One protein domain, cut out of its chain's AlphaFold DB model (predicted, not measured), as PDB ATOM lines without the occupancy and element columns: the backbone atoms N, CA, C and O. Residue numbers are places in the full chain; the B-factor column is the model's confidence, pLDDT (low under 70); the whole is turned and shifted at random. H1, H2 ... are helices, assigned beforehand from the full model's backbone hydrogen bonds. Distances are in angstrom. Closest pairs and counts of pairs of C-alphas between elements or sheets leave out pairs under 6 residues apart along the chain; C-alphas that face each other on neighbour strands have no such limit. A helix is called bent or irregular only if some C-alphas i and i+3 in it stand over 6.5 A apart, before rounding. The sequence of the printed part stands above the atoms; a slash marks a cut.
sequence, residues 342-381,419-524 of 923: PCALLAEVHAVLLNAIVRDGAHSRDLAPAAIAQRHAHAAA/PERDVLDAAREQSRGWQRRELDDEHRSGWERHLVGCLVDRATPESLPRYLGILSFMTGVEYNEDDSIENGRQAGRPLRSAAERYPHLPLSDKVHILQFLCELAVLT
ATOM      1  N   PRO A 342     207.927 223.252 288.300       88.88
ATOM      2  CA  PRO A 342     208.186 224.555 287.689       88.88
ATOM      3  C   PRO A 342     206.952 225.125 286.971       88.88
ATOM      4  O   PRO A 342     206.212 224.409 286.291       88.88
ATOM      5  N   CYS A 343     206.752 226.442 287.063       92.44
ATOM      6  CA  CYS A 343     205.648 227.127 286.392       92.44
ATOM      7  C   CYS A 343     205.982 227.454 284.924       92.44
ATOM      8  O   CYS A 343     206.675 228.428 284.627       92.44
ATOM      9  N   ALA A 344     205.445 226.659 283.992       92.56
ATOM     10  CA  ALA A 344     205.681 226.821 282.552       92.56
ATOM     11  C   ALA A 344     205.233 228.192 282.002       92.56
ATOM     12  O   ALA A 344     205.934 228.772 281.174       92.56
ATOM     13  N   LEU A 345     204.107 228.739 282.486       94.31
ATOM     14  CA  LEU A 345     203.638 230.073 282.091       94.31
ATOM     15  C   LEU A 345     204.643 231.162 282.494       94.31
ATOM     16  O   LEU A 345     204.991 232.005 281.673       94.31
ATOM     17  N   LEU A 346     205.159 231.111 283.725       94.69
ATOM     18  CA  LEU A 346     206.148 232.065 284.233       94.69
ATOM     19  C   LEU A 346     207.456 232.030 283.423       94.69
ATOM     20  O   LEU A 346     208.014 233.085 283.114       94.69
ATOM     21  N   ALA A 347     207.916 230.828 283.061       94.94
ATOM     22  CA  ALA A 347     209.125 230.621 282.267       94.94
ATOM     23  C   ALA A 347     208.968 231.133 280.823       94.94
ATOM     24  O   ALA A 347     209.818 231.884 280.350       94.94
ATOM     25  N   GLU A 348     207.867 230.800 280.136       95.12
ATOM     26  CA  GLU A 348     207.571 231.304 278.783       95.12
ATOM     27  C   GLU A 348     207.423 232.837 278.766       95.12
ATOM     28  O   GLU A 348     208.038 233.493 277.927       95.12
ATOM     29  N   VAL A 349     206.695 233.420 279.731       96.44
ATOM     30  CA  VAL A 349     206.496 234.877 279.887       96.44
ATOM     31  C   VAL A 349     207.820 235.646 279.953       96.44
ATOM     32  O   VAL A 349     207.978 236.652 279.261       96.44
ATOM     33  N   HIS A 350     208.801 235.169 280.725       97.19
ATOM     34  CA  HIS A 350     210.124 235.800 280.760       97.19
ATOM     35  C   HIS A 350     210.952 235.469 279.514       97.19
ATOM     36  O   HIS A 350     211.618 236.350 278.970       97.19
ATOM     37  N   ALA A 351     210.917 234.221 279.041       96.44
ATOM     38  CA  ALA A 351     211.752 233.776 277.932       96.44
ATOM     39  C   ALA A 351     211.421 234.476 276.608       96.44
ATOM     40  O   ALA A 351     212.348 234.824 275.886       96.44
ATOM     41  N   VAL A 352     210.148 234.745 276.289       95.69
ATOM     42  CA  VAL A 352     209.809 235.457 275.038       95.69
ATOM     43  C   VAL A 352     210.248 236.925 275.062       95.69
ATOM     44  O   VAL A 352     210.745 237.425 274.054       95.69
ATOM     45  N   LEU A 353     210.162 237.593 276.221       97.19
ATOM     46  CA  LEU A 353     210.703 238.943 276.412       97.19
ATOM     47  C   LEU A 353     212.229 238.951 276.250       97.19
ATOM     48  O   LEU A 353     212.775 239.747 275.486       97.19
ATOM     49  N   LEU A 354     212.918 238.038 276.938       96.88
ATOM     50  CA  LEU A 354     214.375 237.928 276.900       96.88
ATOM     51  C   LEU A 354     214.878 237.562 275.497       96.88
ATOM     52  O   LEU A 354     215.819 238.191 275.018       96.88
ATOM     53  N   ASN A 355     214.219 236.635 274.798       95.81
ATOM     54  CA  ASN A 355     214.553 236.272 273.421       95.81
ATOM     55  C   ASN A 355     214.379 237.454 272.458       95.81
ATOM     56  O   ASN A 355     215.285 237.714 271.672       95.81
ATOM     57  N   ALA A 356     213.289 238.226 272.552       95.06
ATOM     58  CA  ALA A 356     213.111 239.433 271.736       95.06
ATOM     59  C   ALA A 356     214.226 240.472 271.989       95.06
ATOM     60  O   ALA A 356     214.778 241.053 271.049       95.06
ATOM     61  N   ILE A 357     214.620 240.665 273.253       95.44
ATOM     62  CA  ILE A 357     215.711 241.571 273.646       95.44
ATOM     63  C   ILE A 357     217.075 241.076 273.126       95.44
ATOM     64  O   ILE A 357     217.876 241.894 272.659       95.44
ATOM     65  N   VAL A 358     217.342 239.765 273.186       94.69
ATOM     66  CA  VAL A 358     218.576 239.123 272.689       94.69
ATOM     67  C   VAL A 358     218.662 239.189 271.162       94.69
ATOM     68  O   VAL A 358     219.692 239.613 270.640       94.69
ATOM     69  N   ARG A 359     217.581 238.852 270.449       93.88
ATOM     70  CA  ARG A 359     217.511 238.835 268.977       93.88
ATOM     71  C   ARG A 359     217.717 240.212 268.356       93.88
ATOM     72  O   ARG A 359     218.431 240.356 267.365       93.88
ATOM     73  N   ASP A 360     217.140 241.247 268.966       92.94
ATOM     74  CA  ASP A 360     217.354 242.630 268.533       92.94
ATOM     75  C   ASP A 360     218.766 243.157 268.887       92.94
ATOM     76  O   ASP A 360     219.275 244.091 268.256       92.94
ATOM     77  N   GLY A 361     219.428 242.510 269.852       90.62
ATOM     78  CA  GLY A 361     220.868 242.571 270.085       90.62
ATOM     79  C   GLY A 361     221.392 243.963 270.429       90.62
ATOM     80  O   GLY A 361     221.101 244.522 271.488       90.62
ATOM     81  N   ALA A 362     222.217 244.518 269.538       88.75
ATOM     82  CA  ALA A 362     222.831 245.828 269.739       88.75
ATOM     83  C   ALA A 362     221.807 246.978 269.728       88.75
ATOM     84  O   ALA A 362     222.030 247.971 270.412       88.75
ATOM     85  N   HIS A 363     220.682 246.860 269.007       89.75
ATOM     86  CA  HIS A 363     219.683 247.933 268.938       89.75
ATOM     87  C   HIS A 363     218.944 248.094 270.277       89.75
ATOM     88  O   HIS A 363     218.952 249.185 270.850       89.75
ATOM     89  N   SER A 364     218.423 246.999 270.843       88.88
ATOM     90  CA  SER A 364     217.808 246.988 272.179       88.88
ATOM     91  C   SER A 364     218.793 247.381 273.286       88.88
ATOM     92  O   SER A 364     218.393 247.986 274.280       88.88
ATOM     93  N   ARG A 365     220.087 247.057 273.139       89.31
ATOM     94  CA  ARG A 365     221.137 247.441 274.099       89.31
ATOM     95  C   ARG A 365     221.405 248.940 274.063       89.31
ATOM     96  O   ARG A 365     221.401 249.589 275.101       89.31
ATOM     97  N   ASP A 366     221.611 249.493 272.875       89.94
ATOM     98  CA  ASP A 366     221.969 250.897 272.684       89.94
ATOM     99  C   ASP A 366     220.794 251.864 272.930       89.94
ATOM    100  O   ASP A 366     221.011 253.075 272.994       89.94
ATOM    101  N   LEU A 367     219.571 251.349 273.091       89.62
ATOM    102  CA  LEU A 367     218.387 252.087 273.545       89.62
ATOM    103  C   LEU A 367     218.041 251.858 275.031       89.62
ATOM    104  O   LEU A 367     217.117 252.494 275.533       89.62
ATOM    105  N   ALA A 368     218.750 250.975 275.742       90.06
ATOM    106  CA  ALA A 368     218.434 250.641 277.131       90.06
ATOM    107  C   ALA A 368     218.807 251.771 278.120       90.06
ATOM    108  O   ALA A 368     219.784 252.495 277.881       90.06
ATOM    109  N   PRO A 369     218.106 251.890 279.270       90.19
ATOM    110  CA  PRO A 369     218.400 252.893 280.299       90.19
ATOM    111  C   PRO A 369     219.869 252.949 280.736       90.19
ATOM    112  O   PRO A 369     220.419 254.045 280.840       90.19
ATOM    113  N   ALA A 370     220.539 251.802 280.906       88.12
ATOM    114  CA  ALA A 370     221.962 251.755 281.258       88.12
ATOM    115  C   ALA A 370     222.866 252.433 280.207       88.12
ATOM    116  O   ALA A 370     223.707 253.265 280.553       88.12
ATOM    117  N   ALA A 371     222.662 252.147 278.916       88.19
ATOM    118  CA  ALA A 371     223.439 252.745 277.827       88.19
ATOM    119  C   ALA A 371     223.153 254.250 277.665       88.19
ATOM    120  O   ALA A 371     224.048 255.035 277.340       88.19
ATOM    121  N   ILE A 372     221.912 254.675 277.926       88.69
ATOM    122  CA  ILE A 372     221.523 256.091 277.954       88.69
ATOM    123  C   ILE A 372     222.220 256.813 279.120       88.69
ATOM    124  O   ILE A 372     222.849 257.851 278.903       88.69
ATOM    125  N   ALA A 373     222.189 256.246 280.329       86.88
ATOM    126  CA  ALA A 373     222.853 256.802 281.509       86.88
ATOM    127  C   ALA A 373     224.379 256.914 281.324       86.88
ATOM    128  O   ALA A 373     224.952 257.971 281.591       86.88
ATOM    129  N   GLN A 374     225.030 255.882 280.775       86.75
ATOM    130  CA  GLN A 374     226.459 255.910 280.433       86.75
ATOM    131  C   GLN A 374     226.792 257.038 279.445       86.75
ATOM    132  O   GLN A 374     227.727 257.805 279.672       86.75
ATOM    133  N   ARG A 375     226.000 257.210 278.375       87.19
ATOM    134  CA  ARG A 375     226.185 258.316 277.415       87.19
ATOM    135  C   ARG A 375     226.026 259.690 278.071       87.19
ATOM    136  O   ARG A 375     226.774 260.605 277.732       87.19
ATOM    137  N   HIS A 376     225.105 259.840 279.025       83.44
ATOM    138  CA  HIS A 376     224.975 261.073 279.808       83.44
ATOM    139  C   HIS A 376     226.184 261.321 280.724       83.44
ATOM    140  O   HIS A 376     226.680 262.448 280.757       83.44
ATOM    141  N   ALA A 377     226.702 260.291 281.399       82.81
ATOM    142  CA  ALA A 377     227.895 260.393 282.240       82.81
ATOM    143  C   ALA A 377     229.153 260.760 281.428       82.81
ATOM    144  O   ALA A 377     229.857 261.707 281.777       82.81
ATOM    145  N   HIS A 378     229.395 260.098 280.290       80.88
ATOM    146  CA  HIS A 378     230.509 260.444 279.402       80.88
ATOM    147  C   HIS A 378     230.392 261.871 278.846       80.88
ATOM    148  O   HIS A 378     231.399 262.576 278.779       80.88
ATOM    149  N   ALA A 379     229.185 262.323 278.485       78.94
ATOM    150  CA  ALA A 379     228.960 263.693 278.021       78.94
ATOM    151  C   ALA A 379     229.211 264.745 279.118       78.94
ATOM    152  O   ALA A 379     229.696 265.833 278.810       78.94
ATOM    153  N   ALA A 380     228.928 264.425 280.387       75.25
ATOM    154  CA  ALA A 380     229.296 265.273 281.518       75.25
ATOM    155  C   ALA A 380     230.825 265.331 281.693       75.25
ATOM    156  O   ALA A 380     231.389 266.424 281.686       75.25
ATOM    157  N   ALA A 381     231.505 264.180 281.728       74.69
ATOM    158  CA  ALA A 381     232.960 264.100 281.899       74.69
ATOM    159  C   ALA A 381     233.750 264.845 280.798       74.69
ATOM    160  O   ALA A 381     234.711 265.556 281.092       74.69
ATOM    161  N   PRO A 419     229.804 247.596 298.463       78.88
ATOM    162  CA  PRO A 419     229.024 246.348 298.469       78.88
ATOM    163  C   PRO A 419     228.076 246.203 297.259       78.88
ATOM    164  O   PRO A 419     227.721 245.095 296.858       78.88
ATOM    165  N   GLU A 420     227.719 247.307 296.600       84.94
ATOM    166  CA  GLU A 420     227.023 247.325 295.309       84.94
ATOM    167  C   GLU A 420     227.847 246.648 294.201       84.94
ATOM    168  O   GLU A 420     227.292 246.049 293.277       84.94
ATOM    169  N   ARG A 421     229.182 246.746 294.276       86.25
ATOM    170  CA  ARG A 421     230.114 246.162 293.308       86.25
ATOM    171  C   ARG A 421     230.098 244.640 293.387       86.25
ATOM    172  O   ARG A 421     230.013 244.003 292.338       86.25
ATOM    173  N   ASP A 422     230.097 244.084 294.597       87.56
ATOM    174  CA  ASP A 422     230.035 242.639 294.837       87.56
ATOM    175  C   ASP A 422     228.738 242.035 294.288       87.56
ATOM    176  O   ASP A 422     228.773 241.026 293.581       87.56
ATOM    177  N   VAL A 423     227.593 242.689 294.530       89.25
ATOM    178  CA  VAL A 423     226.295 242.288 293.958       89.25
ATOM    179  C   VAL A 423     226.344 242.295 292.428       89.25
ATOM    180  O   VAL A 423     225.924 241.328 291.788       89.25
ATOM    181  N   LEU A 424     226.863 243.370 291.825       91.44
ATOM    182  CA  LEU A 424     226.919 243.516 290.370       91.44
ATOM    183  C   LEU A 424     227.874 242.510 289.714       91.44
ATOM    184  O   LEU A 424     227.535 241.959 288.668       91.44
ATOM    185  N   ASP A 425     229.039 242.236 290.300       91.94
ATOM    186  CA  ASP A 425     229.996 241.283 289.732       91.94
ATOM    187  C   ASP A 425     229.590 239.823 289.977       91.94
ATOM    188  O   ASP A 425     229.725 239.005 289.066       91.94
ATOM    189  N   ALA A 426     228.969 239.496 291.116       91.12
ATOM    190  CA  ALA A 426     228.329 238.192 291.311       91.12
ATOM    191  C   ALA A 426     227.167 237.969 290.326       91.12
ATOM    192  O   ALA A 426     226.995 236.861 289.809       91.12
ATOM    193  N   ALA A 427     226.396 239.016 290.016       93.06
ATOM    194  CA  ALA A 427     225.338 238.950 289.015       93.06
ATOM    195  C   ALA A 427     225.908 238.731 287.602       93.06
ATOM    196  O   ALA A 427     225.433 237.839 286.899       93.06
ATOM    197  N   ARG A 428     226.988 239.439 287.223       94.50
ATOM    198  CA  ARG A 428     227.732 239.199 285.965       94.50
ATOM    199  C   ARG A 428     228.265 237.774 285.866       94.50
ATOM    200  O   ARG A 428     228.178 237.172 284.795       94.50
ATOM    201  N   GLU A 429     228.799 237.235 286.962       93.44
ATOM    202  CA  GLU A 429     229.315 235.866 287.034       93.44
ATOM    203  C   GLU A 429     228.192 234.838 286.818       93.44
ATOM    204  O   GLU A 429     228.299 233.961 285.959       93.44
ATOM    205  N   GLN A 430     227.071 234.997 287.531       91.56
ATOM    206  CA  GLN A 430     225.906 234.111 287.446       91.56
ATOM    207  C   GLN A 430     225.238 234.130 286.054       91.56
ATOM    208  O   GLN A 430     224.659 233.123 285.635       91.56
ATOM    209  N   SER A 431     225.331 235.250 285.326       93.75
ATOM    210  CA  SER A 431     224.709 235.460 284.012       93.75
ATOM    211  C   SER A 431     225.674 235.414 282.816       93.75
ATOM    212  O   SER A 431     225.305 235.852 281.718       93.75
ATOM    213  N   ARG A 432     226.917 234.933 282.990       93.25
ATOM    214  CA  ARG A 432     227.944 234.918 281.928       93.25
ATOM    215  C   ARG A 432     227.412 234.335 280.614       93.25
ATOM    216  O   ARG A 432     227.165 233.138 280.493       93.25
ATOM    217  N   GLY A 433     227.331 235.184 279.589       89.88
ATOM    218  CA  GLY A 433     226.982 234.779 278.227       89.88
ATOM    219  C   GLY A 433     225.490 234.761 277.886       89.88
ATOM    220  O   GLY A 433     225.170 234.278 276.805       89.88
ATOM    221  N   TRP A 434     224.599 235.317 278.716       93.81
ATOM    222  CA  TRP A 434     223.152 235.365 278.430       93.81
ATOM    223  C   TRP A 434     222.781 235.985 277.066       93.81
ATOM    224  O   TRP A 434     221.796 235.590 276.456       93.81
ATOM    225  N   GLN A 435     223.585 236.916 276.541       91.69
ATOM    226  CA  GLN A 435     223.360 237.532 275.223       91.69
ATOM    227  C   GLN A 435     223.712 236.618 274.027       91.69
ATOM    228  O   GLN A 435     223.585 237.044 272.883       91.69
ATOM    229  N   ARG A 436     224.237 235.401 274.250       89.00
ATOM    230  CA  ARG A 436     224.836 234.566 273.185       89.00
ATOM    231  C   ARG A 436     223.859 233.639 272.463       89.00
ATOM    232  O   ARG A 436     224.224 233.121 271.410       89.00
ATOM    233  N   ARG A 437     222.681 233.367 273.030       87.56
ATOM    234  CA  ARG A 437     221.688 232.444 272.466       87.56
ATOM    235  C   ARG A 437     220.287 232.785 272.980       87.56
ATOM    236  O   ARG A 437     220.146 233.242 274.108       87.56
ATOM    237  N   GLU A 438     219.277 232.511 272.167       91.25
ATOM    238  CA  GLU A 438     217.881 232.442 272.595       91.25
ATOM    239  C   GLU A 438     217.595 231.176 273.443       91.25
ATOM    240  O   GLU A 438     218.276 230.147 273.347       91.25
ATOM    241  N   LEU A 439     216.588 231.271 274.317       92.44
ATOM    242  CA  LEU A 439     216.084 230.196 275.178       92.44
ATOM    243  C   LEU A 439     215.166 229.259 274.375       92.44
ATOM    244  O   LEU A 439     213.945 229.406 274.406       92.44
ATOM    245  N   ASP A 440     215.743 228.325 273.619       87.00
ATOM    246  CA  ASP A 440     214.991 227.502 272.648       87.00
ATOM    247  C   ASP A 440     214.499 226.144 273.183       87.00
ATOM    248  O   ASP A 440     213.789 225.428 272.475       87.00
ATOM    249  N   ASP A 441     214.886 225.735 274.395       87.25
ATOM    250  CA  ASP A 441     214.516 224.429 274.955       87.25
ATOM    251  C   ASP A 441     213.065 224.403 275.456       87.25
ATOM    252  O   ASP A 441     212.469 225.441 275.753       87.25
ATOM    253  N   GLU A 442     212.460 223.217 275.526       82.06
ATOM    254  CA  GLU A 442     211.038 223.044 275.872       82.06
ATOM    255  C   GLU A 442     210.665 223.720 277.204       82.06
ATOM    256  O   GLU A 442     209.597 224.317 277.305       82.06
ATOM    257  N   HIS A 443     211.580 223.725 278.176       84.38
ATOM    258  CA  HIS A 443     211.355 224.222 279.534       84.38
ATOM    259  C   HIS A 443     211.915 225.643 279.769       84.38
ATOM    260  O   HIS A 443     211.841 226.147 280.890       84.38
ATOM    261  N   ARG A 444     212.474 226.291 278.730       90.31
ATOM    262  CA  ARG A 444     213.176 227.595 278.785       90.31
ATOM    263  C   ARG A 444     214.239 227.653 279.901       90.31
ATOM    264  O   ARG A 444     214.368 228.635 280.632       90.31
ATOM    265  N   SER A 445     214.975 226.559 280.065       88.88
ATOM    266  CA  SER A 445     215.827 226.248 281.214       88.88
ATOM    267  C   SER A 445     216.905 227.307 281.469       88.88
ATOM    268  O   SER A 445     217.830 227.482 280.676       88.88
ATOM    269  N   GLY A 446     216.863 227.964 282.632       90.12
ATOM    270  CA  GLY A 446     217.837 228.999 282.986       90.12
ATOM    271  C   GLY A 446     217.470 230.405 282.503       90.12
ATOM    272  O   GLY A 446     218.357 231.268 282.442       90.12
ATOM    273  N   TRP A 447     216.198 230.660 282.174       95.19
ATOM    274  CA  TRP A 447     215.668 232.007 281.931       95.19
ATOM    275  C   TRP A 447     215.973 232.972 283.090       95.19
ATOM    276  O   TRP A 447     216.185 234.156 282.853       95.19
ATOM    277  N   GLU A 448     216.112 232.479 284.323       95.00
ATOM    278  CA  GLU A 448     216.438 233.276 285.511       95.00
ATOM    279  C   GLU A 448     217.855 233.863 285.431       95.00
ATOM    280  O   GLU A 448     218.084 234.998 285.844       95.00
ATOM    281  N   ARG A 449     218.812 233.126 284.845       93.94
ATOM    282  CA  ARG A 449     220.175 233.642 284.596       93.94
ATOM    283  C   ARG A 449     220.178 234.696 283.491       93.94
ATOM    284  O   ARG A 449     220.961 235.642 283.548       93.94
ATOM    285  N   HIS A 450     219.302 234.534 282.500       96.62
ATOM    286  CA  HIS A 450     219.137 235.499 281.414       96.62
ATOM    287  C   HIS A 450     218.446 236.774 281.909       96.62
ATOM    288  O   HIS A 450     218.873 237.865 281.544       96.62
ATOM    289  N   LEU A 451     217.473 236.650 282.816       97.38
ATOM    290  CA  LEU A 451     216.894 237.760 283.568       97.38
ATOM    291  C   LEU A 451     217.976 238.522 284.345       97.38
ATOM    292  O   LEU A 451     218.120 239.721 284.130       97.38
ATOM    293  N   VAL A 452     218.765 237.849 285.194       96.69
ATOM    294  CA  VAL A 452     219.818 238.504 285.998       96.69
ATOM    295  C   VAL A 452     220.804 239.274 285.113       96.69
ATOM    296  O   VAL A 452     221.084 240.439 285.387       96.69
ATOM    297  N   GLY A 453     221.253 238.683 284.002       95.38
ATOM    298  CA  GLY A 453     222.131 239.370 283.051       95.38
ATOM    299  C   GLY A 453     221.470 240.540 282.326       95.38
ATOM    300  O   GLY A 453     222.091 241.588 282.146       95.38
ATOM    301  N   CYS A 454     220.195 240.400 281.954       96.44
ATOM    302  CA  CYS A 454     219.424 241.474 281.338       96.44
ATOM    303  C   CYS A 454     219.256 242.667 282.289       96.44
ATOM    304  O   CYS A 454     219.454 243.804 281.869       96.44
ATOM    305  N   LEU A 455     218.975 242.423 283.573       96.19
ATOM    306  CA  LEU A 455     218.918 243.483 284.579       96.19
ATOM    307  C   LEU A 455     220.271 244.203 284.697       96.19
ATOM    308  O   LEU A 455     220.313 245.420 284.543       96.19
ATOM    309  N   VAL A 456     221.372 243.464 284.880       94.62
ATOM    310  CA  VAL A 456     222.728 244.030 285.043       94.62
ATOM    311  C   VAL A 456     223.185 244.876 283.851       94.62
ATOM    312  O   VAL A 456     223.812 245.919 284.040       94.62
ATOM    313  N   ASP A 457     222.910 244.426 282.626       93.00
ATOM    314  CA  ASP A 457     223.408 245.081 281.411       93.00
ATOM    315  C   ASP A 457     222.501 246.217 280.909       93.00
ATOM    316  O   ASP A 457     222.935 247.019 280.077       93.00
ATOM    317  N   ARG A 458     221.225 246.260 281.326       93.56
ATOM    318  CA  ARG A 458     220.205 247.139 280.720       93.56
ATOM    319  C   ARG A 458     219.528 248.098 281.703       93.56
ATOM    320  O   ARG A 458     219.127 249.180 281.267       93.56
ATOM    321  N   ALA A 459     219.370 247.728 282.975       94.31
ATOM    322  CA  ALA A 459     218.610 248.507 283.956       94.31
ATOM    323  C   ALA A 459     219.460 249.566 284.679       94.31
ATOM    324  O   ALA A 459     220.690 249.549 284.651       94.31
ATOM    325  N   THR A 460     218.785 250.494 285.355       90.25
ATOM    326  CA  THR A 460     219.380 251.431 286.315       90.25
ATOM    327  C   THR A 460     218.493 251.531 287.564       90.25
ATOM    328  O   THR A 460     217.308 251.191 287.492       90.25
ATOM    329  N   PRO A 461     218.996 252.076 288.690       86.69
ATOM    330  CA  PRO A 461     218.160 252.407 289.850       86.69
ATOM    331  C   PRO A 461     217.013 253.393 289.555       86.69
ATOM    332  O   PRO A 461     216.086 253.503 290.349       86.69
ATOM    333  N   GLU A 462     217.060 254.117 288.427       87.06
ATOM    334  CA  GLU A 462     215.962 254.982 287.971       87.06
ATOM    335  C   GLU A 462     214.926 254.238 287.105       87.06
ATOM    336  O   GLU A 462     213.794 254.705 287.003       87.06
ATOM    337  N   SER A 463     215.287 253.104 286.483       89.94
ATOM    338  CA  SER A 463     214.387 252.322 285.616       89.94
ATOM    339  C   SER A 463     213.766 251.098 286.290       89.94
ATOM    340  O   SER A 463     212.785 250.569 285.775       89.94
ATOM    341  N   LEU A 464     214.333 250.613 287.400       92.00
ATOM    342  CA  LEU A 464     213.780 249.503 288.176       92.00
ATOM    343  C   LEU A 464     213.829 249.829 289.682       92.00
ATOM    344  O   LEU A 464     214.925 249.954 290.238       92.00
ATOM    345  N   PRO A 465     212.675 249.944 290.370       89.12
ATOM    346  CA  PRO A 465     212.636 250.077 291.824       89.12
ATOM    347  C   PRO A 465     213.362 248.919 292.516       89.12
ATOM    348  O   PRO A 465     213.229 247.770 292.101       89.12
ATOM    349  N   ARG A 466     214.130 249.222 293.575       89.75
ATOM    350  CA  ARG A 466     214.915 248.239 294.354       89.75
ATOM    351  C   ARG A 466     215.859 247.374 293.499       89.75
ATOM    352  O   ARG A 466     216.104 246.213 293.810       89.75
ATOM    353  N   TYR A 467     216.400 247.943 292.416       91.00
ATOM    354  CA  TYR A 467     217.306 247.277 291.468       91.00
ATOM    355  C   TYR A 467     218.431 246.467 292.141       91.00
ATOM    356  O   TYR A 467     218.644 245.306 291.784       91.00
ATOM    357  N   LEU A 468     219.125 247.044 293.129       89.62
ATOM    358  CA  LEU A 468     220.219 246.360 293.824       89.62
ATOM    359  C   LEU A 468     219.692 245.307 294.805       89.62
ATOM    360  O   LEU A 468     220.203 244.192 294.790       89.62
ATOM    361  N   GLY A 469     218.631 245.589 295.571       89.38
ATOM    362  CA  GLY A 469     217.941 244.596 296.401       89.38
ATOM    363  C   GLY A 469     217.433 243.373 295.619       89.38
ATOM    364  O   GLY A 469     217.542 242.247 296.101       89.38
ATOM    365  N   ILE A 470     216.950 243.561 294.386       92.62
ATOM    366  CA  ILE A 470     216.532 242.476 293.482       92.62
ATOM    367  C   ILE A 470     217.735 241.630 293.037       92.62
ATOM    368  O   ILE A 470     217.683 240.400 293.107       92.62
ATOM    369  N   LEU A 471     218.837 242.257 292.608       92.62
ATOM    370  CA  LEU A 471     220.054 241.536 292.206       92.62
ATOM    371  C   LEU A 471     220.720 240.815 293.388       92.62
ATOM    372  O   LEU A 471     221.130 239.663 293.250       92.62
ATOM    373  N   SER A 472     220.767 241.454 294.555       90.44
ATOM    374  CA  SER A 472     221.170 240.885 295.847       90.44
ATOM    375  C   SER A 472     220.383 239.609 296.159       90.44
ATOM    376  O   SER A 472     220.953 238.521 296.281       90.44
ATOM    377  N   PHE A 473     219.051 239.691 296.132       90.50
ATOM    378  CA  PHE A 473     218.181 238.550 296.395       90.50
ATOM    379  C   PHE A 473     218.356 237.403 295.383       90.50
ATOM    380  O   PHE A 473     218.360 236.235 295.779       90.50
ATOM    381  N   MET A 474     218.539 237.704 294.093       91.81
ATOM    382  CA  MET A 474     218.706 236.703 293.025       91.81
ATOM    383  C   MET A 474     220.097 236.042 293.004       91.81
ATOM    384  O   MET A 474     220.211 234.843 292.727       91.81
ATOM    385  N   THR A 475     221.155 236.790 293.328       89.88
ATOM    386  CA  THR A 475     222.533 236.270 293.421       89.88
ATOM    387  C   THR A 475     222.790 235.529 294.728       89.88
ATOM    388  O   THR A 475     223.436 234.482 294.722       89.88
ATOM    389  N   GLY A 476     222.261 236.045 295.839       85.50
ATOM    390  CA  GLY A 476     222.585 235.603 297.192       85.50
ATOM    391  C   GLY A 476     223.780 236.305 297.833       85.50
ATOM    392  O   GLY A 476     224.237 235.828 298.869       85.50
ATOM    393  N   VAL A 477     224.264 237.409 297.254       85.19
ATOM    394  CA  VAL A 477     225.159 238.353 297.945       85.19
ATOM    395  C   VAL A 477     224.312 239.215 298.879       85.19
ATOM    396  O   VAL A 477     223.287 239.739 298.455       85.19
ATOM    397  N   GLU A 478     224.706 239.354 300.146       77.12
ATOM    398  CA  GLU A 478     223.961 240.172 301.110       77.12
ATOM    399  C   GLU A 478     224.194 241.668 300.844       77.12
ATOM    400  O   GLU A 478     225.326 242.147 300.866       77.12
ATOM    401  N   TYR A 479     223.111 242.411 300.605       72.75
ATOM    402  CA  TYR A 479     223.122 243.864 300.432       72.75
ATOM    403  C   TYR A 479     221.934 244.476 301.172       72.75
ATOM    404  O   TYR A 479     220.776 244.226 300.823       72.75
ATOM    405  N   ASN A 480     222.232 245.264 302.205       62.38
ATOM    406  CA  ASN A 480     221.238 245.797 303.131       62.38
ATOM    407  C   ASN A 480     220.724 247.157 302.642       62.38
ATOM    408  O   ASN A 480     221.097 248.206 303.160       62.38
ATOM    409  N   GLU A 481     219.864 247.115 301.626       57.28
ATOM    410  CA  GLU A 481     219.104 248.282 301.154       57.28
ATOM    411  C   GLU A 481     217.950 248.631 302.125       57.28
ATOM    412  O   GLU A 481     217.542 249.786 302.210       57.28
ATOM    413  N   ASP A 482     217.453 247.637 302.876       49.78
ATOM    414  CA  ASP A 482     216.389 247.745 303.884       49.78
ATOM    415  C   ASP A 482     216.464 246.537 304.854       49.78
ATOM    416  O   ASP A 482     216.569 245.398 304.397       49.78
ATOM    417  N   ASP A 483     216.348 246.740 306.175       48.84
ATOM    418  CA  ASP A 483     216.436 245.672 307.209       48.84
ATOM    419  C   ASP A 483     215.219 244.703 307.224       48.84
ATOM    420  O   ASP A 483     215.067 243.876 308.126       48.84
ATOM    421  N   SER A 484     214.301 244.822 306.261       47.78
ATOM    422  CA  SER A 484     212.957 244.227 306.306       47.78
ATOM    423  C   SER A 484     212.783 242.903 305.548       47.78
ATOM    424  O   SER A 484     211.714 242.294 305.647       47.78
ATOM    425  N   ILE A 485     213.798 242.425 304.815       51.66
ATOM    426  CA  ILE A 485     213.728 241.175 304.037       51.66
ATOM    427  C   ILE A 485     214.753 240.155 304.544       51.66
ATOM    428  O   ILE A 485     215.960 240.346 304.423       51.66
ATOM    429  N   GLU A 486     214.275 239.016 305.057       54.09
ATOM    430  CA  GLU A 486     215.146 237.886 305.392       54.09
ATOM    431  C   GLU A 486     215.743 237.261 304.117       54.09
ATOM    432  O   GLU A 486     215.042 236.633 303.318       54.09
ATOM    433  N   ASN A 487     217.060 237.397 303.937       53.12
ATOM    434  CA  ASN A 487     217.775 236.933 302.746       53.12
ATOM    435  C   ASN A 487     217.726 235.399 302.559       53.12
ATOM    436  O   ASN A 487     218.585 234.650 303.028       53.12
ATOM    437  N   GLY A 488     216.735 234.928 301.797       52.50
ATOM    438  CA  GLY A 488     216.752 233.634 301.105       52.50
ATOM    439  C   GLY A 488     216.747 232.382 301.994       52.50
ATOM    440  O   GLY A 488     217.418 231.401 301.656       52.50
ATOM    441  N   ARG A 489     216.006 232.393 303.112       52.19
ATOM    442  CA  ARG A 489     215.853 231.242 304.025       52.19
ATOM    443  C   ARG A 489     214.437 230.663 303.990       52.19
ATOM    444  O   ARG A 489     213.570 231.101 304.737       52.19
ATOM    445  N   GLN A 490     214.209 229.605 303.212       45.81
ATOM    446  CA  GLN A 490     212.956 228.844 303.316       45.81
ATOM    447  C   GLN A 490     213.117 227.728 304.359       45.81
ATOM    448  O   GLN A 490     213.986 226.868 304.220       45.81
ATOM    449  N   ALA A 491     212.310 227.756 305.426       50.38
ATOM    450  CA  ALA A 491     212.326 226.767 306.519       50.38
ATOM    451  C   ALA A 491     213.732 226.469 307.110       50.38
ATOM    452  O   ALA A 491     214.019 225.353 307.539       50.38
ATOM    453  N   GLY A 492     214.628 227.464 307.113       52.56
ATOM    454  CA  GLY A 492     216.011 227.334 307.593       52.56
ATOM    455  C   GLY A 492     217.026 226.770 306.584       52.56
ATOM    456  O   GLY A 492     218.214 226.723 306.900       52.56
ATOM    457  N   ARG A 493     216.614 226.389 305.364       57.06
ATOM    458  CA  ARG A 493     217.526 226.006 304.269       57.06
ATOM    459  C   ARG A 493     217.932 227.251 303.460       57.06
ATOM    460  O   ARG A 493     217.047 228.000 303.047       57.06
ATOM    461  N   PRO A 494     219.232 227.471 303.180       63.31
ATOM    462  CA  PRO A 494     219.662 228.526 302.267       63.31
ATOM    463  C   PRO A 494     219.346 228.144 300.816       63.31
ATOM    464  O   PRO A 494     219.720 227.056 300.363       63.31
ATOM    465  N   LEU A 495     218.686 229.045 300.088       73.75
ATOM    466  CA  LEU A 495     218.392 228.900 298.658       73.75
ATOM    467  C   LEU A 495     219.672 229.123 297.829       73.75
ATOM    468  O   LEU A 495     220.412 230.088 298.050       73.75
ATOM    469  N   ARG A 496     219.964 228.228 296.881       76.44
ATOM    470  CA  ARG A 496     221.272 228.109 296.206       76.44
ATOM    471  C   ARG A 496     221.305 228.568 294.752       76.44
ATOM    472  O   ARG A 496     222.393 228.738 294.213       76.44
ATOM    473  N   SER A 497     220.158 228.736 294.100       86.50
ATOM    474  CA  SER A 497     220.082 229.137 292.690       86.50
ATOM    475  C   SER A 497     219.057 230.247 292.471       86.50
ATOM    476  O   SER A 497     218.120 230.389 293.251       86.50
ATOM    477  N   ALA A 498     219.210 231.003 291.380       88.44
ATOM    478  CA  ALA A 498     218.230 232.002 290.953       88.44
ATOM    479  C   ALA A 498     216.814 231.405 290.784       88.44
ATOM    480  O   ALA A 498     215.837 232.046 291.155       88.44
ATOM    481  N   ALA A 499     216.711 230.151 290.323       89.81
ATOM    482  CA  ALA A 499     215.452 229.409 290.204       89.81
ATOM    483  C   ALA A 499     214.845 229.022 291.569       89.81
ATOM    484  O   ALA A 499     213.652 229.191 291.784       89.81
ATOM    485  N   GLU A 500     215.658 228.589 292.545       89.12
ATOM    486  CA  GLU A 500     215.186 228.402 293.929       89.12
ATOM    487  C   GLU A 500     214.786 229.738 294.595       89.12
ATOM    488  O   GLU A 500     214.023 229.731 295.555       89.12
ATOM    489  N   ARG A 501     215.297 230.883 294.117       90.19
ATOM    490  CA  ARG A 501     215.083 232.215 294.711       90.19
ATOM    491  C   ARG A 501     213.869 232.946 294.140       90.19
ATOM    492  O   ARG A 501     213.047 233.415 294.923       90.19
ATOM    493  N   TYR A 502     213.717 233.012 292.816       93.06
ATOM    494  CA  TYR A 502     212.674 233.807 292.150       93.06
ATOM    495  C   TYR A 502     211.244 233.583 292.695       93.06
ATOM    496  O   TYR A 502     210.543 234.577 292.895       93.06
ATOM    497  N   PRO A 503     210.773 232.352 293.003       91.62
ATOM    498  CA  PRO A 503     209.432 232.137 293.561       91.62
ATOM    499  C   PRO A 503     209.160 232.937 294.842       91.62
ATOM    500  O   PRO A 503     208.040 233.409 295.037       91.62
ATOM    501  N   HIS A 504     210.188 233.168 295.661       89.81
ATOM    502  CA  HIS A 504     210.111 233.898 296.929       89.81
ATOM    503  C   HIS A 504     210.323 235.413 296.800       89.81
ATOM    504  O   HIS A 504     210.223 236.124 297.799       89.81
ATOM    505  N   LEU A 505     210.591 235.921 295.593       91.38
ATOM    506  CA  LEU A 505     210.673 237.356 295.336       91.38
ATOM    507  C   LEU A 505     209.277 238.009 295.523       91.38
ATOM    508  O   LEU A 505     208.278 237.429 295.077       91.38
ATOM    509  N   PRO A 506     209.167 239.200 296.150       91.50
ATOM    510  CA  PRO A 506     207.899 239.914 296.309       91.50
ATOM    511  C   PRO A 506     207.136 240.118 294.992       91.50
ATOM    512  O   PRO A 506     207.729 240.370 293.945       91.50
ATOM    513  N   LEU A 507     205.797 240.087 295.049       92.00
ATOM    514  CA  LEU A 507     204.945 240.308 293.869       92.00
ATOM    515  C   LEU A 507     205.216 241.669 293.203       92.00
ATOM    516  O   LEU A 507     205.227 241.747 291.979       92.00
ATOM    517  N   SER A 508     205.479 242.713 293.998       93.44
ATOM    518  CA  SER A 508     205.846 244.040 293.487       93.44
ATOM    519  C   SER A 508     207.124 243.984 292.646       93.44
ATOM    520  O   SER A 508     207.107 244.386 291.486       93.44
ATOM    521  N   ASP A 509     208.206 243.411 293.180       94.19
ATOM    522  CA  ASP A 509     209.478 243.251 292.467       94.19
ATOM    523  C   ASP A 509     209.299 242.431 291.170       94.19
ATOM    524  O   ASP A 509     209.774 242.839 290.111       94.19
ATOM    525  N   LYS A 510     208.551 241.312 291.214       96.06
ATOM    526  CA  LYS A 510     208.242 240.481 290.027       96.06
ATOM    527  C   LYS A 510     207.497 241.262 288.935       96.06
ATOM    528  O   LYS A 510     207.818 241.124 287.754       96.06
ATOM    529  N   VAL A 511     206.516 242.083 289.314       96.81
ATOM    530  CA  VAL A 511     205.747 242.915 288.372       96.81
ATOM    531  C   VAL A 511     206.616 244.025 287.778       96.81
ATOM    532  O   VAL A 511     206.581 244.220 286.566       96.81
ATOM    533  N   HIS A 512     207.442 244.700 288.583       95.75
ATOM    534  CA  HIS A 512     208.360 245.730 288.088       95.75
ATOM    535  C   HIS A 512     209.438 245.155 287.151       95.75
ATOM    536  O   HIS A 512     209.752 245.776 286.136       95.75
ATOM    537  N   ILE A 513     209.947 243.946 287.423       97.69
ATOM    538  CA  ILE A 513     210.832 243.207 286.506       97.69
ATOM    539  C   ILE A 513     210.154 242.989 285.149       97.69
ATOM    540  O   ILE A 513     210.751 243.289 284.114       97.69
ATOM    541  N   LEU A 514     208.914 242.488 285.136       98.06
ATOM    542  CA  LEU A 514     208.195 242.271 283.882       98.06
ATOM    543  C   LEU A 514     207.872 243.584 283.169       98.06
ATOM    544  O   LEU A 514     208.045 243.643 281.958       98.06
ATOM    545  N   GLN A 515     207.487 244.647 283.884       97.00
ATOM    546  CA  GLN A 515     207.272 245.964 283.278       97.00
ATOM    547  C   GLN A 515     208.549 246.461 282.585       97.00
ATOM    548  O   GLN A 515     208.499 246.842 281.418       97.00
ATOM    549  N   PHE A 516     209.697 246.388 283.261       97.44
ATOM    550  CA  PHE A 516     210.990 246.775 282.700       97.44
ATOM    551  C   PHE A 516     211.364 245.949 281.453       97.44
ATOM    552  O   PHE A 516     211.792 246.503 280.437       97.44
ATOM    553  N   LEU A 517     211.158 244.627 281.483       97.69
ATOM    554  CA  LEU A 517     211.390 243.767 280.318       97.69
ATOM    555  C   LEU A 517     210.412 244.067 279.163       97.69
ATOM    556  O   LEU A 517     210.829 244.073 278.005       97.69
ATOM    557  N   CYS A 518     209.143 244.371 279.453       96.81
ATOM    558  CA  CYS A 518     208.171 244.841 278.464       96.81
ATOM    559  C   CYS A 518     208.608 246.175 277.836       96.81
ATOM    560  O   CYS A 518     208.572 246.310 276.614       96.81
ATOM    561  N   GLU A 519     209.074 247.141 278.632       94.75
ATOM    562  CA  GLU A 519     209.578 248.434 278.146       94.75
ATOM    563  C   GLU A 519     210.787 248.272 277.210       94.75
ATOM    564  O   GLU A 519     210.833 248.913 276.157       94.75
ATOM    565  N   LEU A 520     211.720 247.362 277.517       94.88
ATOM    566  CA  LEU A 520     212.800 246.994 276.591       94.88
ATOM    567  C   LEU A 520     212.273 246.307 275.320       94.88
ATOM    568  O   LEU A 520     212.748 246.600 274.221       94.88
ATOM    569  N   ALA A 521     211.294 245.407 275.442       95.44
ATOM    570  CA  ALA A 521     210.746 244.655 274.315       95.44
ATOM    571  C   ALA A 521     209.947 245.537 273.329       95.44
ATOM    572  O   ALA A 521     210.067 245.340 272.117       95.44
ATOM    573  N   VAL A 522     209.227 246.568 273.805       93.12
ATOM    574  CA  VAL A 522     208.571 247.595 272.955       93.12
ATOM    575  C   VAL A 522     209.573 248.296 272.023       93.12
ATOM    576  O   VAL A 522     209.216 248.733 270.928       93.12
ATOM    577  N   LEU A 523     210.841 248.410 272.431       90.44
ATOM    578  CA  LEU A 523     211.884 249.089 271.661       90.44
ATOM    579  C   LEU A 523     212.529 248.206 270.578       90.44
ATOM    580  O   LEU A 523     213.320 248.728 269.790       90.44
ATOM    581  N   THR A 524     212.195 246.918 270.487       94.06
ATOM    582  CA  THR A 524     212.747 246.009 269.464       94.06
ATOM    583  C   THR A 524     212.224 246.321 268.057       94.06
ATOM    584  O   THR A 524     211.171 246.941 267.887       94.06
TER     585      THR A 524
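This is residues 342 to 381 and 419 to 524 of the 923 residues of an uncharacterized protein of Malassezia globosa (strain ATCC MYA-4612 / CBS 7966) (UniProt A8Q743). H5 is the helix in the middle of a cluster of helices: H1, the longest helix, packs on it and runs side by side with H8, which is near H5 too; H4 packs on both H5 and H6, and H7 meets H5 at residues 448 to 449 to make a corner. Residues 376 to 381 of H3 stick out. The 146 printed residues hold eight named helices, H1 to H8 in order, and no named strand: all helix, mostly crossed. The whole is compact, with a radius of gyration of the C-alphas of 15.1 A and spans of 47 by 41 by 25 A.

H1, residues 344 to 360, begins at C-alpha (205.681, 226.821, 282.552) and is 24.1 A long. H8, residues 507 to 522, is 22.4 A long and ends at (208.571, 247.595, 272.955). H5 is residues 447 to 458, 15.8 A; H4 419 to 430, 16.8 A; H3 369 to 381, 18.4 A; H6 467 to 475; H7 498 to 504; H2 362 to 366.

H5 is the hub, touching five helices. H1 touches it with residues 347 to 354 alone, closest at C-alphas 351 and 447, 5.9 A, a steep tilt of 40 degrees. H1 and H8 touch at C-alphas 357 and 521, 5.9 A, a shallow tilt of 34 degrees, only just short of steep. H4 touches H5 at C-alphas 427 and 452, 6.3 A. H5 and H6, a helical hairpin, only just touch, with 3 pairs of C-alphas within 8 A, the closest being 452 and 471, 6.9 A. H7 touches H5 at C-alphas 448 and 498, 5.9 A, about perpendicular at 89 degrees. H3 and H5 touch only at their ends, at C-alphas 370 and 458, 5.0 A. H2 is close to but not clearly touching H1, C-alphas 357 and 364 being 6.0 A apart. Every O i to N i+4 pair is within hydrogen-bond range in H2, H3, H4, H5, H6 and H8; H1 has 12 of 13, and H7 1 of 3, with 2 of 4 O i to N i+3 pairs. H7 is irregular, but only just: C-alphas 500 and 503 are 6.9 A apart.

The C-alphas farthest apart, of Ala 379 and Ala 491, are 49.5 A apart. Residues 382 to 418 are not printed, a gap of 24.6 A between C-alphas 381 and 419. The links H4 to H5 and H6 to H7 are long. Mean pLDDT of the printed part is 86.9; residues 480 to 494 are under 70.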